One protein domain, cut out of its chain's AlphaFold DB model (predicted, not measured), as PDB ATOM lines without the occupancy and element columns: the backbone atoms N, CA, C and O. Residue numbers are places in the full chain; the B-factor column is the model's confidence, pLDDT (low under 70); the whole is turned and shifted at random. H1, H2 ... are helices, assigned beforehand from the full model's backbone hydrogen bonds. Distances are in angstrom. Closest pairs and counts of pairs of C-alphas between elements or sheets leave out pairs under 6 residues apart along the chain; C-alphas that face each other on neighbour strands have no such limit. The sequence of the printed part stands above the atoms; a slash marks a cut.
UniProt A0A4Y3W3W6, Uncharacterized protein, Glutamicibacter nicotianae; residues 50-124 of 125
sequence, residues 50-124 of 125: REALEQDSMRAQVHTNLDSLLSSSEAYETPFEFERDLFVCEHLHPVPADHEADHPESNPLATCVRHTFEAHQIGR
ATOM      1  N   ARG A  50     -58.032 -19.068  -3.031       74.62
ATOM      2  CA  ARG A  50     -59.057 -20.069  -2.716       74.62
ATOM      3  C   ARG A  50     -60.015 -20.261  -3.887       74.62
ATOM      4  O   ARG A  50     -60.202 -21.400  -4.296       74.62
ATOM      5  N   GLU A  51     -60.563 -19.179  -4.434       75.31
ATOM      6  CA  GLU A  51     -61.449 -19.211  -5.604       75.31
ATOM      7  C   GLU A  51     -60.748 -19.858  -6.804       75.31
ATOM      8  O   GLU A  51     -61.305 -20.701  -7.506       75.31
ATOM      9  N   ALA A  52     -59.473 -19.538  -7.001       70.88
ATOM     10  CA  ALA A  52     -58.681 -20.121  -8.064       70.88
ATOM     11  C   ALA A  52     -58.463 -21.645  -7.842       70.88
ATOM     12  O   ALA A  52     -58.565 -22.430  -8.785       70.88
ATOM     13  N   LEU A  53     -58.251 -22.100  -6.599       72.25
ATOM     14  CA  LEU A  53     -58.130 -23.523  -6.221       72.25
ATOM     15  C   LEU A  53     -59.460 -24.304  -6.212       72.25
ATOM     16  O   LEU A  53     -59.459 -25.539  -6.089       72.25
ATOM     17  N   GLU A  54     -60.601 -23.623  -6.309       78.44
ATOM     18  CA  GLU A  54     -61.898 -24.265  -6.556       78.44
ATOM     19  C   GLU A  54     -62.023 -24.753  -8.004       78.44
ATOM     20  O   GLU A  54     -62.849 -25.619  -8.285       78.44
ATOM     21  N   GLN A  55     -61.159 -24.286  -8.908       80.25
ATOM     22  CA  GLN A  55     -61.066 -24.828 -10.258       80.25
ATOM     23  C   GLN A  55     -60.327 -26.176 -10.245       80.25
ATOM     24  O   GLN A  55     -59.175 -26.267  -9.811       80.25
ATOM     25  N   ASP A  56     -60.970 -27.223 -10.775       75.94
ATOM     26  CA  ASP A  56     -60.435 -28.597 -10.796       75.94
ATOM     27  C   ASP A  56     -59.035 -28.689 -11.427       75.94
ATOM     28  O   ASP A  56     -58.176 -29.432 -10.948       75.94
ATOM     29  N   SER A  57     -58.772 -27.899 -12.473       79.00
ATOM     30  CA  SER A  57     -57.477 -27.855 -13.162       79.00
ATOM     31  C   SER A  57     -56.355 -27.305 -12.279       79.00
ATOM     32  O   SER A  57     -55.265 -27.876 -12.240       79.00
ATOM     33  N   MET A  58     -56.624 -26.232 -11.534       80.12
ATOM     34  CA  MET A  58     -55.663 -25.617 -10.616       80.12
ATOM     35  C   MET A  58     -55.334 -26.561  -9.464       80.12
ATOM     36  O   MET A  58     -54.172 -26.766  -9.119       80.12
ATOM     37  N   ARG A  59     -56.366 -27.190  -8.894       81.81
ATOM     38  CA  ARG A  59     -56.208 -28.170  -7.821       81.81
ATOM     39  C   ARG A  59     -55.365 -29.360  -8.273       81.81
ATOM     40  O   ARG A  59     -54.442 -29.754  -7.562       81.81
ATOM     41  N   ALA A  60     -55.637 -29.901  -9.461       83.75
ATOM     42  CA  ALA A  60     -54.853 -30.993 -10.032       83.75
ATOM     43  C   ALA A  60     -53.380 -30.603 -10.243       83.75
ATOM     44  O   ALA A  60     -52.483 -31.403  -9.965       83.75
ATOM     45  N   GLN A  61     -53.114 -29.367 -10.676       86.19
ATOM     46  CA  GLN A  61     -51.752 -28.865 -10.845       86.19
ATOM     47  C   GLN A  61     -51.017 -28.728  -9.506       86.19
ATOM     48  O   GLN A  61     -49.861 -29.132  -9.403       86.19
ATOM     49  N   VAL A  62     -51.686 -28.227  -8.462       87.81
ATOM     50  CA  VAL A  62     -51.105 -28.155  -7.113       87.81
ATOM     51  C   VAL A  62     -50.759 -29.542  -6.583       87.81
ATOM     52  O   VAL A  62     -49.645 -29.731  -6.103       87.81
ATOM     53  N   HIS A  63     -51.662 -30.517  -6.713       88.31
ATOM     54  CA  HIS A  63     -51.372 -31.898  -6.317       88.31
ATOM     55  C   HIS A  63     -50.182 -32.476  -7.083       88.31
ATOM     56  O   HIS A  63     -49.274 -33.017  -6.467       88.31
ATOM     57  N   THR A  64     -50.135 -32.272  -8.401       91.62
ATOM     58  CA  THR A  64     -49.014 -32.730  -9.236       91.62
ATOM     59  C   THR A  64     -47.681 -32.139  -8.772       91.62
ATOM     60  O   THR A  64     -46.691 -32.858  -8.647       91.62
ATOM     61  N   ASN A  65     -47.650 -30.836  -8.484       90.56
ATOM     62  CA  ASN A  65     -46.439 -30.173  -8.007       90.56
ATOM     63  C   ASN A  65     -46.031 -30.685  -6.617       90.56
ATOM     64  O   ASN A  65     -44.852 -30.937  -6.388       90.56
ATOM     65  N   LEU A  66     -46.987 -30.876  -5.699       93.81
ATOM     66  CA  LEU A  66     -46.715 -31.419  -4.365       93.81
ATOM     67  C   LEU A  66     -46.165 -32.847  -4.425       93.81
ATOM     68  O   LEU A  66     -45.182 -33.135  -3.746       93.81
ATOM     69  N   ASP A  67     -46.749 -33.710  -5.255       95.25
ATOM     70  CA  ASP A  67     -46.282 -35.086  -5.437       95.25
ATOM     71  C   ASP A  67     -44.858 -35.112  -6.005       95.25
ATOM     72  O   ASP A  67     -44.008 -35.861  -5.521       95.25
ATOM     73  N   SER A  68     -44.562 -34.247  -6.983       92.56
ATOM     74  CA  SER A  68     -43.209 -34.112  -7.533       92.56
ATOM     75  C   SER A  68     -42.207 -33.662  -6.472       92.56
ATOM     76  O   SER A  68     -41.116 -34.217  -6.399       92.56
ATOM     77  N   LEU A  69     -42.565 -32.679  -5.642       93.88
ATOM     78  CA  LEU A  69     -41.687 -32.163  -4.591       93.88
ATOM     79  C   LEU A  69     -41.415 -33.209  -3.510       93.88
ATOM     80  O   LEU A  69     -40.268 -33.396  -3.114       93.88
ATOM     81  N   LEU A  70     -42.453 -33.917  -3.059       94.31
ATOM     82  CA  LEU A  70     -42.309 -35.000  -2.087       94.31
ATOM     83  C   LEU A  70     -41.433 -36.126  -2.641       94.31
ATOM     84  O   LEU A  70     -40.531 -36.592  -1.947       94.31
ATOM     85  N   SER A  71     -41.650 -36.507  -3.903       95.00
ATOM     86  CA  SER A  71     -40.840 -37.523  -4.575       95.00
ATOM     87  C   SER A  71     -39.376 -37.101  -4.710       95.00
ATOM     88  O   SER A  71     -38.502 -37.937  -4.492       95.00
ATOM     89  N   SER A  72     -39.086 -35.843  -5.063       93.00
ATOM     90  CA  SER A  72     -37.709 -35.331  -5.133       93.00
ATOM     91  C   SER A  72     -37.047 -35.318  -3.758       93.00
ATOM     92  O   SER A  72     -35.916 -35.778  -3.621       93.00
ATOM     93  N   SER A  73     -37.770 -34.871  -2.728       93.31
ATOM     94  CA  SER A  73     -37.267 -34.853  -1.353       93.31
ATOM     95  C   SER A  73     -36.881 -36.239  -0.855       93.31
ATOM     96  O   SER A  73     -35.836 -36.408  -0.233       93.31
ATOM     97  N   GLU A  74     -37.713 -37.241  -1.140       95.25
ATOM     98  CA  GLU A  74     -37.412 -38.632  -0.810       95.25
ATOM     99  C   GLU A  74     -36.224 -39.154  -1.627       95.25
ATOM    100  O   GLU A  74     -35.300 -39.735  -1.062       95.25
ATOM    101  N   ALA A  75     -36.211 -38.913  -2.943       96.06
ATOM    102  CA  ALA A  75     -35.179 -39.426  -3.841       96.06
ATOM    103  C   ALA A  75     -33.779 -38.857  -3.557       96.06
ATOM    104  O   ALA A  75     -32.787 -39.567  -3.726       96.06
ATOM    105  N   TYR A  76     -33.696 -37.591  -3.146       92.50
ATOM    106  CA  TYR A  76     -32.432 -36.901  -2.877       92.50
ATOM    107  C   TYR A  76     -32.100 -36.781  -1.386       92.50
ATOM    108  O   TYR A  76     -31.057 -36.225  -1.043       92.50
ATOM    109  N   GLU A  77     -32.953 -37.315  -0.506       93.94
ATOM    110  CA  GLU A  77     -32.826 -37.217   0.954       93.94
ATOM    111  C   GLU A  77     -32.664 -35.761   1.441       93.94
ATOM    112  O   GLU A  77     -31.904 -35.444   2.363       93.94
ATOM    113  N   THR A  78     -33.389 -34.845   0.804       91.06
ATOM    114  CA  THR A  78     -33.377 -33.407   1.089       91.06
ATOM    115  C   THR A  78     -34.666 -32.969   1.797       91.06
ATOM    116  O   THR A  78     -35.725 -33.572   1.608       91.06
ATOM    117  N   PRO A  79     -34.633 -31.908   2.629       92.56
ATOM    118  CA  PRO A  79     -35.840 -31.336   3.220       92.56
ATOM    119  C   PRO A  79     -36.819 -30.837   2.156       92.56
ATOM    120  O   PRO A  79     -36.401 -30.249   1.160       92.56
ATOM    121  N   PHE A  80     -38.116 -30.990   2.416       92.69
ATOM    122  CA  PHE A  80     -39.178 -30.560   1.502       92.69
ATOM    123  C   PHE A  80     -39.076 -29.077   1.140       92.69
ATOM    124  O   PHE A  80     -39.260 -28.691  -0.012       92.69
ATOM    125  N   GLU A  81     -38.752 -28.230   2.116       91.88
ATOM    126  CA  GLU A  81     -38.600 -26.794   1.913       91.88
ATOM    127  C   GLU A  81     -37.457 -26.473   0.948       91.88
ATOM    128  O   GLU A  81     -37.565 -25.519   0.186       91.88
ATOM    129  N   PHE A  82     -36.391 -27.275   0.951       92.56
ATOM    130  CA  PHE A  82     -35.268 -27.091   0.040       92.56
ATOM    131  C   PHE A  82     -35.681 -27.387  -1.405       92.56
ATOM    132  O   PHE A  82     -35.487 -26.543  -2.276       92.56
ATOM    133  N   GLU A  83     -36.337 -28.525  -1.648       95.00
ATOM    134  CA  GLU A  83     -36.843 -28.883  -2.982       95.00
ATOM    135  C   GLU A  83     -37.904 -27.898  -3.483       95.00
ATOM    136  O   GLU A  83     -37.891 -27.492  -4.645       95.00
ATOM    137  N   ARG A  84     -38.798 -27.443  -2.595       95.12
ATOM    138  CA  ARG A  84     -39.789 -26.409  -2.918       95.12
ATOM    139  C   ARG A  84     -39.110 -25.123  -3.385       95.12
ATOM    140  O   ARG A  84     -39.547 -24.526  -4.367       95.12
ATOM    141  N   ASP A  85     -38.072 -24.681  -2.684       93.88
ATOM    142  CA  ASP A  85     -37.382 -23.434  -3.009       93.88
ATOM    143  C   ASP A  85     -36.568 -23.564  -4.313       93.88
ATOM    144  O   ASP A  85     -36.516 -22.612  -5.095       93.88
ATOM    145  N   LEU A  86     -36.005 -24.744  -4.612       94.19
ATOM    146  CA  LEU A  86     -35.395 -25.034  -5.918       94.19
ATOM    147  C   LEU A  86     -36.424 -25.004  -7.057       94.19
ATOM    148  O   LEU A  86     -36.187 -24.363  -8.079       94.19
ATOM    149  N   PHE A  87     -37.595 -25.613  -6.860       93.06
ATOM    150  CA  PHE A  87     -38.686 -25.581  -7.838       93.06
ATOM    151  C   PHE A  87     -39.151 -24.147  -8.141       93.06
ATOM    152  O   PHE A  87     -39.435 -23.799  -9.289       93.06
ATOM    153  N   VAL A  88     -39.185 -23.275  -7.128       93.12
ATOM    154  CA  VAL A  88     -39.473 -21.846  -7.324       93.12
ATOM    155  C   VAL A  88     -38.384 -21.170  -8.164       93.12
ATOM    156  O   VAL A  88     -38.725 -20.397  -9.061       93.12
ATOM    157  N   CYS A  89     -37.100 -21.468  -7.931       92.81
ATOM    158  CA  CYS A  89     -36.012 -20.931  -8.756       92.81
ATOM    159  C   CYS A  89     -36.182 -21.295 -10.239       92.81
ATOM    160  O   CYS A  89     -36.046 -20.418 -11.091       92.81
ATOM    161  N   GLU A  90     -36.526 -22.547 -10.550       91.12
ATOM    162  CA  GLU A  90     -36.770 -22.996 -11.930       91.12
ATOM    163  C   GLU A  90     -37.958 -22.275 -12.579       91.12
ATOM    164  O   GLU A  90     -37.908 -21.922 -13.757       91.12
ATOM    165  N   HIS A  91     -39.020 -22.016 -11.812       91.12
ATOM    166  CA  HIS A  91     -40.197 -21.319 -12.324       91.12
ATOM    167  C   HIS A  91     -39.945 -19.824 -12.574       91.12
ATOM    168  O   HIS A  91     -40.452 -19.265 -13.546       91.12
ATOM    169  N   LEU A  92     -39.161 -19.170 -11.710       91.62
ATOM    170  CA  LEU A  92     -38.812 -17.750 -11.847       91.62
ATOM    171  C   LEU A  92     -37.745 -17.494 -12.917       91.62
ATOM    172  O   LEU A  92     -37.675 -16.394 -13.470       91.62
ATOM    173  N   HIS A  93     -36.904 -18.490 -13.195       91.44
ATOM    174  CA  HIS A  93     -35.792 -18.392 -14.134       91.44
ATOM    175  C   HIS A  93     -35.841 -19.534 -15.158       91.44
ATOM    176  O   HIS A  93     -34.961 -20.398 -15.153       91.44
ATOM    177  N   PRO A  94     -36.864 -19.560 -16.035       89.81
ATOM    178  CA  PRO A  94     -36.966 -20.581 -17.062       89.81
ATOM    179  C   PRO A  94     -35.795 -20.453 -18.035       89.81
ATOM    180  O   PRO A  94     -35.494 -19.363 -18.519       89.81
ATOM    181  N   VAL A  95     -35.164 -21.583 -18.342       86.38
ATOM    182  CA  VAL A  95     -34.092 -21.666 -19.335       86.38
ATOM    183  C   VAL A  95     -34.608 -22.453 -20.550       86.38
ATOM    184  O   VAL A  95     -35.304 -23.456 -20.356       86.38
ATOM    185  N   PRO A  96     -34.325 -22.030 -21.799       85.75
ATOM    186  CA  PRO A  96     -34.773 -22.728 -23.004       85.75
ATOM    187  C   PRO A  96     -34.363 -24.203 -23.004       85.75
ATOM    188  O   PRO A  96     -33.271 -24.541 -22.570       85.75
ATOM    189  N   ALA A  97     -35.207 -25.110 -23.492       81.50
ATOM    190  CA  ALA A  97     -34.930 -26.552 -23.408       81.50
ATOM    191  C   ALA A  97     -33.679 -27.001 -24.196       81.50
ATOM    192  O   ALA A  97     -33.109 -28.047 -23.902       81.50
ATOM    193  N   ASP A  98     -33.263 -26.215 -25.186       80.06
ATOM    194  CA  ASP A  98     -32.133 -26.436 -26.090       80.06
ATOM    195  C   ASP A  98     -30.922 -25.543 -25.768       80.06
ATOM    196  O   ASP A  98     -30.070 -25.298 -26.622       80.06
ATOM    197  N   HIS A  99     -30.842 -25.044 -24.535       78.81
ATOM    198  CA  HIS A  99     -29.738 -24.205 -24.100       78.81
ATOM    199  C   HIS A  99     -28.432 -24.995 -23.909       78.81
ATOM    200  O   HIS A  99     -28.413 -26.104 -23.375       78.81
ATOM    201  N   GLU A 100     -27.317 -24.376 -24.290       81.88
ATOM    202  CA  GLU A 100     -25.980 -24.822 -23.886       81.88
ATOM    203  C   GLU A 100     -25.712 -24.436 -22.422       81.88
ATOM    204  O   GLU A 100     -26.302 -23.485 -21.909       81.88
ATOM    205  N   ALA A 101     -24.781 -25.124 -21.752       73.88
ATOM    206  CA  ALA A 101     -24.488 -24.908 -20.326       73.88
ATOM    207  C   ALA A 101     -24.203 -23.434 -19.955       73.88
ATOM    208  O   ALA A 101     -24.576 -22.989 -18.871       73.88
ATOM    209  N   ASP A 102     -23.611 -22.667 -20.877       78.88
ATOM    210  CA  ASP A 102     -23.231 -21.262 -20.682       78.88
ATOM    211  C   ASP A 102     -24.298 -20.264 -21.171       78.88
ATOM    212  O   ASP A 102     -24.005 -19.088 -21.416       78.88
ATOM    213  N   HIS A 103     -25.542 -20.712 -21.361       81.19
ATOM    214  CA  HIS A 103     -26.608 -19.836 -21.823       81.19
ATOM    215  C   HIS A 103     -26.801 -18.652 -20.858       81.19
ATOM    216  O   HIS A 103     -26.884 -18.850 -19.643       81.19
ATOM    217  N   PRO A 104     -26.899 -17.403 -21.353       83.00
ATOM    218  CA  PRO A 104     -26.993 -16.230 -20.485       83.00
ATOM    219  C   PRO A 104     -28.154 -16.287 -19.482       83.00
ATOM    220  O   PRO A 104     -28.016 -15.794 -18.362       83.00
ATOM    221  N   GLU A 105     -29.269 -16.915 -19.864       81.94
ATOM    222  CA  GLU A 105     -30.456 -17.088 -19.010       81.94
ATOM    223  C   GLU A 105     -30.273 -18.162 -17.922       81.94
ATOM    224  O   GLU A 105     -31.042 -18.190 -16.964       81.94
ATOM    225  N   SER A 106     -29.211 -18.975 -17.987       86.50
ATOM    226  CA  SER A 106     -28.827 -19.895 -16.909       86.50
ATOM    227  C   SER A 106     -28.222 -19.162 -15.706       86.50
ATOM    228  O   SER A 106     -28.281 -19.665 -14.586       86.50
ATOM    229  N   ASN A 107     -27.661 -17.960 -15.893       90.75
ATOM    230  CA  ASN A 107     -26.996 -17.219 -14.812       90.75
ATOM    231  C   ASN A 107     -27.953 -16.795 -13.677       90.75
ATOM    232  O   ASN A 107     -27.600 -16.989 -12.507       90.75
ATOM    233  N   PRO A 108     -29.151 -16.238 -13.959       92.44
ATOM    234  CA  PRO A 108     -30.159 -15.985 -12.931       92.44
ATOM    235  C   PRO A 108     -30.561 -17.248 -12.163       92.44
ATOM    236  O   PRO A 108     -30.558 -17.228 -10.931       92.44
ATOM    237  N   LEU A 109     -30.817 -18.357 -12.869       92.06
ATOM    238  CA  LEU A 109     -31.168 -19.635 -12.247       92.06
ATOM    239  C   LEU A 109     -30.048 -20.127 -11.320       92.06
ATOM    240  O   LEU A 109     -30.291 -20.389 -10.143       92.06
ATOM    241  N   ALA A 110     -28.809 -20.166 -11.812       91.62
ATOM    242  CA  ALA A 110     -27.644 -20.584 -11.035       91.62
ATOM    243  C   ALA A 110     -27.435 -19.713  -9.784       91.62
ATOM    244  O   ALA A 110     -27.095 -20.217  -8.711       91.62
ATOM    245  N   THR A 111     -27.680 -18.405  -9.899       94.75
ATOM    246  CA  THR A 111     -27.603 -17.475  -8.765       94.75
ATOM    247  C   THR A 111     -28.685 -17.768  -7.724       94.75
ATOM    248  O   THR A 111     -28.373 -17.806  -6.532       94.75
ATOM    249  N   CYS A 112     -29.926 -18.012  -8.156       95.50
ATOM    250  CA  CYS A 112     -31.034 -18.376  -7.269       95.50
ATOM    251  C   CYS A 112     -30.734 -19.675  -6.511       95.50
ATOM    252  O   CYS A 112     -30.746 -19.686  -5.281       95.50
ATOM    253  N   VAL A 113     -30.346 -20.733  -7.234       94.25
ATOM    254  CA  VAL A 113     -29.995 -22.041  -6.655       94.25
ATOM    255  C   VAL A 113     -28.880 -21.911  -5.617       94.25
ATOM    256  O   VAL A 113     -28.983 -22.474  -4.526       94.25
ATOM    257  N   ARG A 114     -27.832 -21.129  -5.912       94.81
ATOM    258  CA  ARG A 114     -26.732 -20.895  -4.966       94.81
ATOM    259  C   ARG A 114     -27.224 -20.254  -3.667       94.81
ATOM    260  O   ARG A 114     -26.872 -20.734  -2.593       94.81
ATOM    261  N   HIS A 115     -28.040 -19.202  -3.746       94.62
ATOM    262  CA  HIS A 115     -28.557 -18.535  -2.546       94.62
ATOM    263  C   HIS A 115     -29.495 -19.441  -1.735       94.62
ATOM    264  O   HIS A 115     -29.431 -19.430  -0.506       94.62
ATOM    265  N   THR A 116     -30.312 -20.268  -2.396       93.69
ATOM    266  CA  THR A 116     -31.138 -21.284  -1.722       93.69
ATOM    267  C   THR A 116     -30.263 -22.272  -0.948       93.69
ATOM    268  O   THR A 116     -30.505 -22.522   0.233       93.69
ATOM    269  N   PHE A 117     -29.188 -22.778  -1.560       92.94
ATOM    270  CA  PHE A 117     -28.222 -23.645  -0.879       92.94
ATOM    271  C   PHE A 117     -27.581 -22.986   0.346       92.94
ATOM    272  O   PHE A 117     -27.449 -23.627   1.389       92.94
ATOM    273  N   GLU A 118     -27.163 -21.727   0.232       93.12
ATOM    274  CA  GLU A 118     -26.558 -20.979   1.339       93.12
ATOM    275  C   GLU A 118     -27.549 -20.794   2.497       93.12
ATOM    276  O   GLU A 118     -27.212 -21.078   3.648       93.12
ATOM    277  N   ALA A 119     -28.794 -20.405   2.203       90.00
ATOM    278  CA  ALA A 119     -29.837 -20.217   3.209       90.00
ATOM    279  C   ALA A 119     -30.152 -21.514   3.976       90.00
ATOM    280  O   ALA A 119     -30.245 -21.510   5.206       90.00
ATOM    281  N   HIS A 120     -30.254 -22.638   3.264       88.44
ATOM    282  CA  HIS A 120     -30.550 -23.942   3.865       88.44
ATOM    283  C   HIS A 120     -29.356 -24.569   4.593       88.44
ATOM    284  O   HIS A 120     -29.560 -25.384   5.488       88.44
ATOM    285  N   GLN A 121     -28.116 -24.189   4.270       85.88
ATOM    286  CA  GLN A 121     -26.944 -24.577   5.065       85.88
ATOM    287  C   GLN A 121     -26.859 -23.795   6.379       85.88
ATOM    288  O   GLN A 121     -26.605 -24.389   7.425       85.88
ATOM    289  N   ILE A 122     -27.115 -22.484   6.341       69.94
ATOM    290  CA  ILE A 122     -27.109 -21.621   7.534       69.94
ATOM    291  C   ILE A 122     -28.247 -22.005   8.494       69.94
ATOM    292  O   ILE A 122     -28.073 -21.964   9.705       69.94
ATOM    293  N   GLY A 123     -29.401 -22.434   7.975       59.19
ATOM    294  CA  GLY A 123     -30.536 -22.878   8.790       59.19
ATOM    295  C   GLY A 123     -30.368 -24.241   9.483       59.19
ATOM    296  O   GLY A 123     -31.235 -24.616  10.268       59.19
ATOM    297  N   ARG A 124     -29.293 -24.993   9.198       57.34
ATOM    298  CA  ARG A 124     -29.011 -26.315   9.796       57.34
ATOM    299  C   ARG A 124     -28.004 -26.278  10.959       57.34
ATOM    300  O   ARG A 124     -27.715 -27.343  11.507       57.34
TER     301      ARG A 124
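Overview. This is residues 50 to 124 of the 125 residues of an uncharacterized protein of Glutamicibacter nicotianae (UniProt A0A4Y3W3W6). The longest helix, H2, reaches out as an arm from a hairpin of two helices, H3 and H4, that lie side by side; H2 and H3 make a V, joined at the end of H2 and the start of H3. The short H1 sits at the far tip of the arm, and residues 97 to 102 stick out as part of the loop joining H3 to H4. The printed part has 75 residues, with four named helices in the order H1, H2, H3, H4 and no named strand, and its class is all helix. It is loose, with a radius of gyration of the C-alphas of 14.7 A and spans of 40 by 34 by 22 A.

Along the chain. H2, residues 56 to 76, is 30.3 A long from C-alpha 56 at (-60.435, -28.597, -10.796) to C-alpha 76 at (-32.432, -36.901, -2.877). H1, residues 50 to 53, measures 5.0 A. H3, residues 80 to 92, measures 18.5 A. H4, residues 106 to 122, measures 24.6 A and ends with C-alpha 122 at (-27.109, -21.621, 7.534).

Arrangement. H2 touches H3 with residues 69 to 73 alone; the closest C-alphas, of Ser 73 and Phe 80, are 5.5 A apart. The two run opposite ways at a steep tilt of 59 degrees. H3 and H4 form a helical hairpin: they touch, with the C-alphas of Cys 89 and Cys 112 closest at 5.8 A, and run opposite ways at a shallow tilt of 21 degrees. H1 and H2 are close but not clearly touching; their closest C-alphas, of Leu 53 and Arg 59, are 5.3 A apart. H1 is apart from H3 and H4, and H2 is apart from H4. In H2, H3 and H4 every O i to N i+4 pair is within hydrogen-bond range; H1 is too short for such a pair.

Size, cuts and confidence. The two farthest C-alphas, of Glu 54 and Asp 102, are 41.3 A apart. The printed part has no cut. The links H1 to H2 and H2 to H3 are tight; that from H3 to H4, 13 residues, is long. The mean pLDDT of the printed part is 87.3, and residues 122 to 124 are under 70.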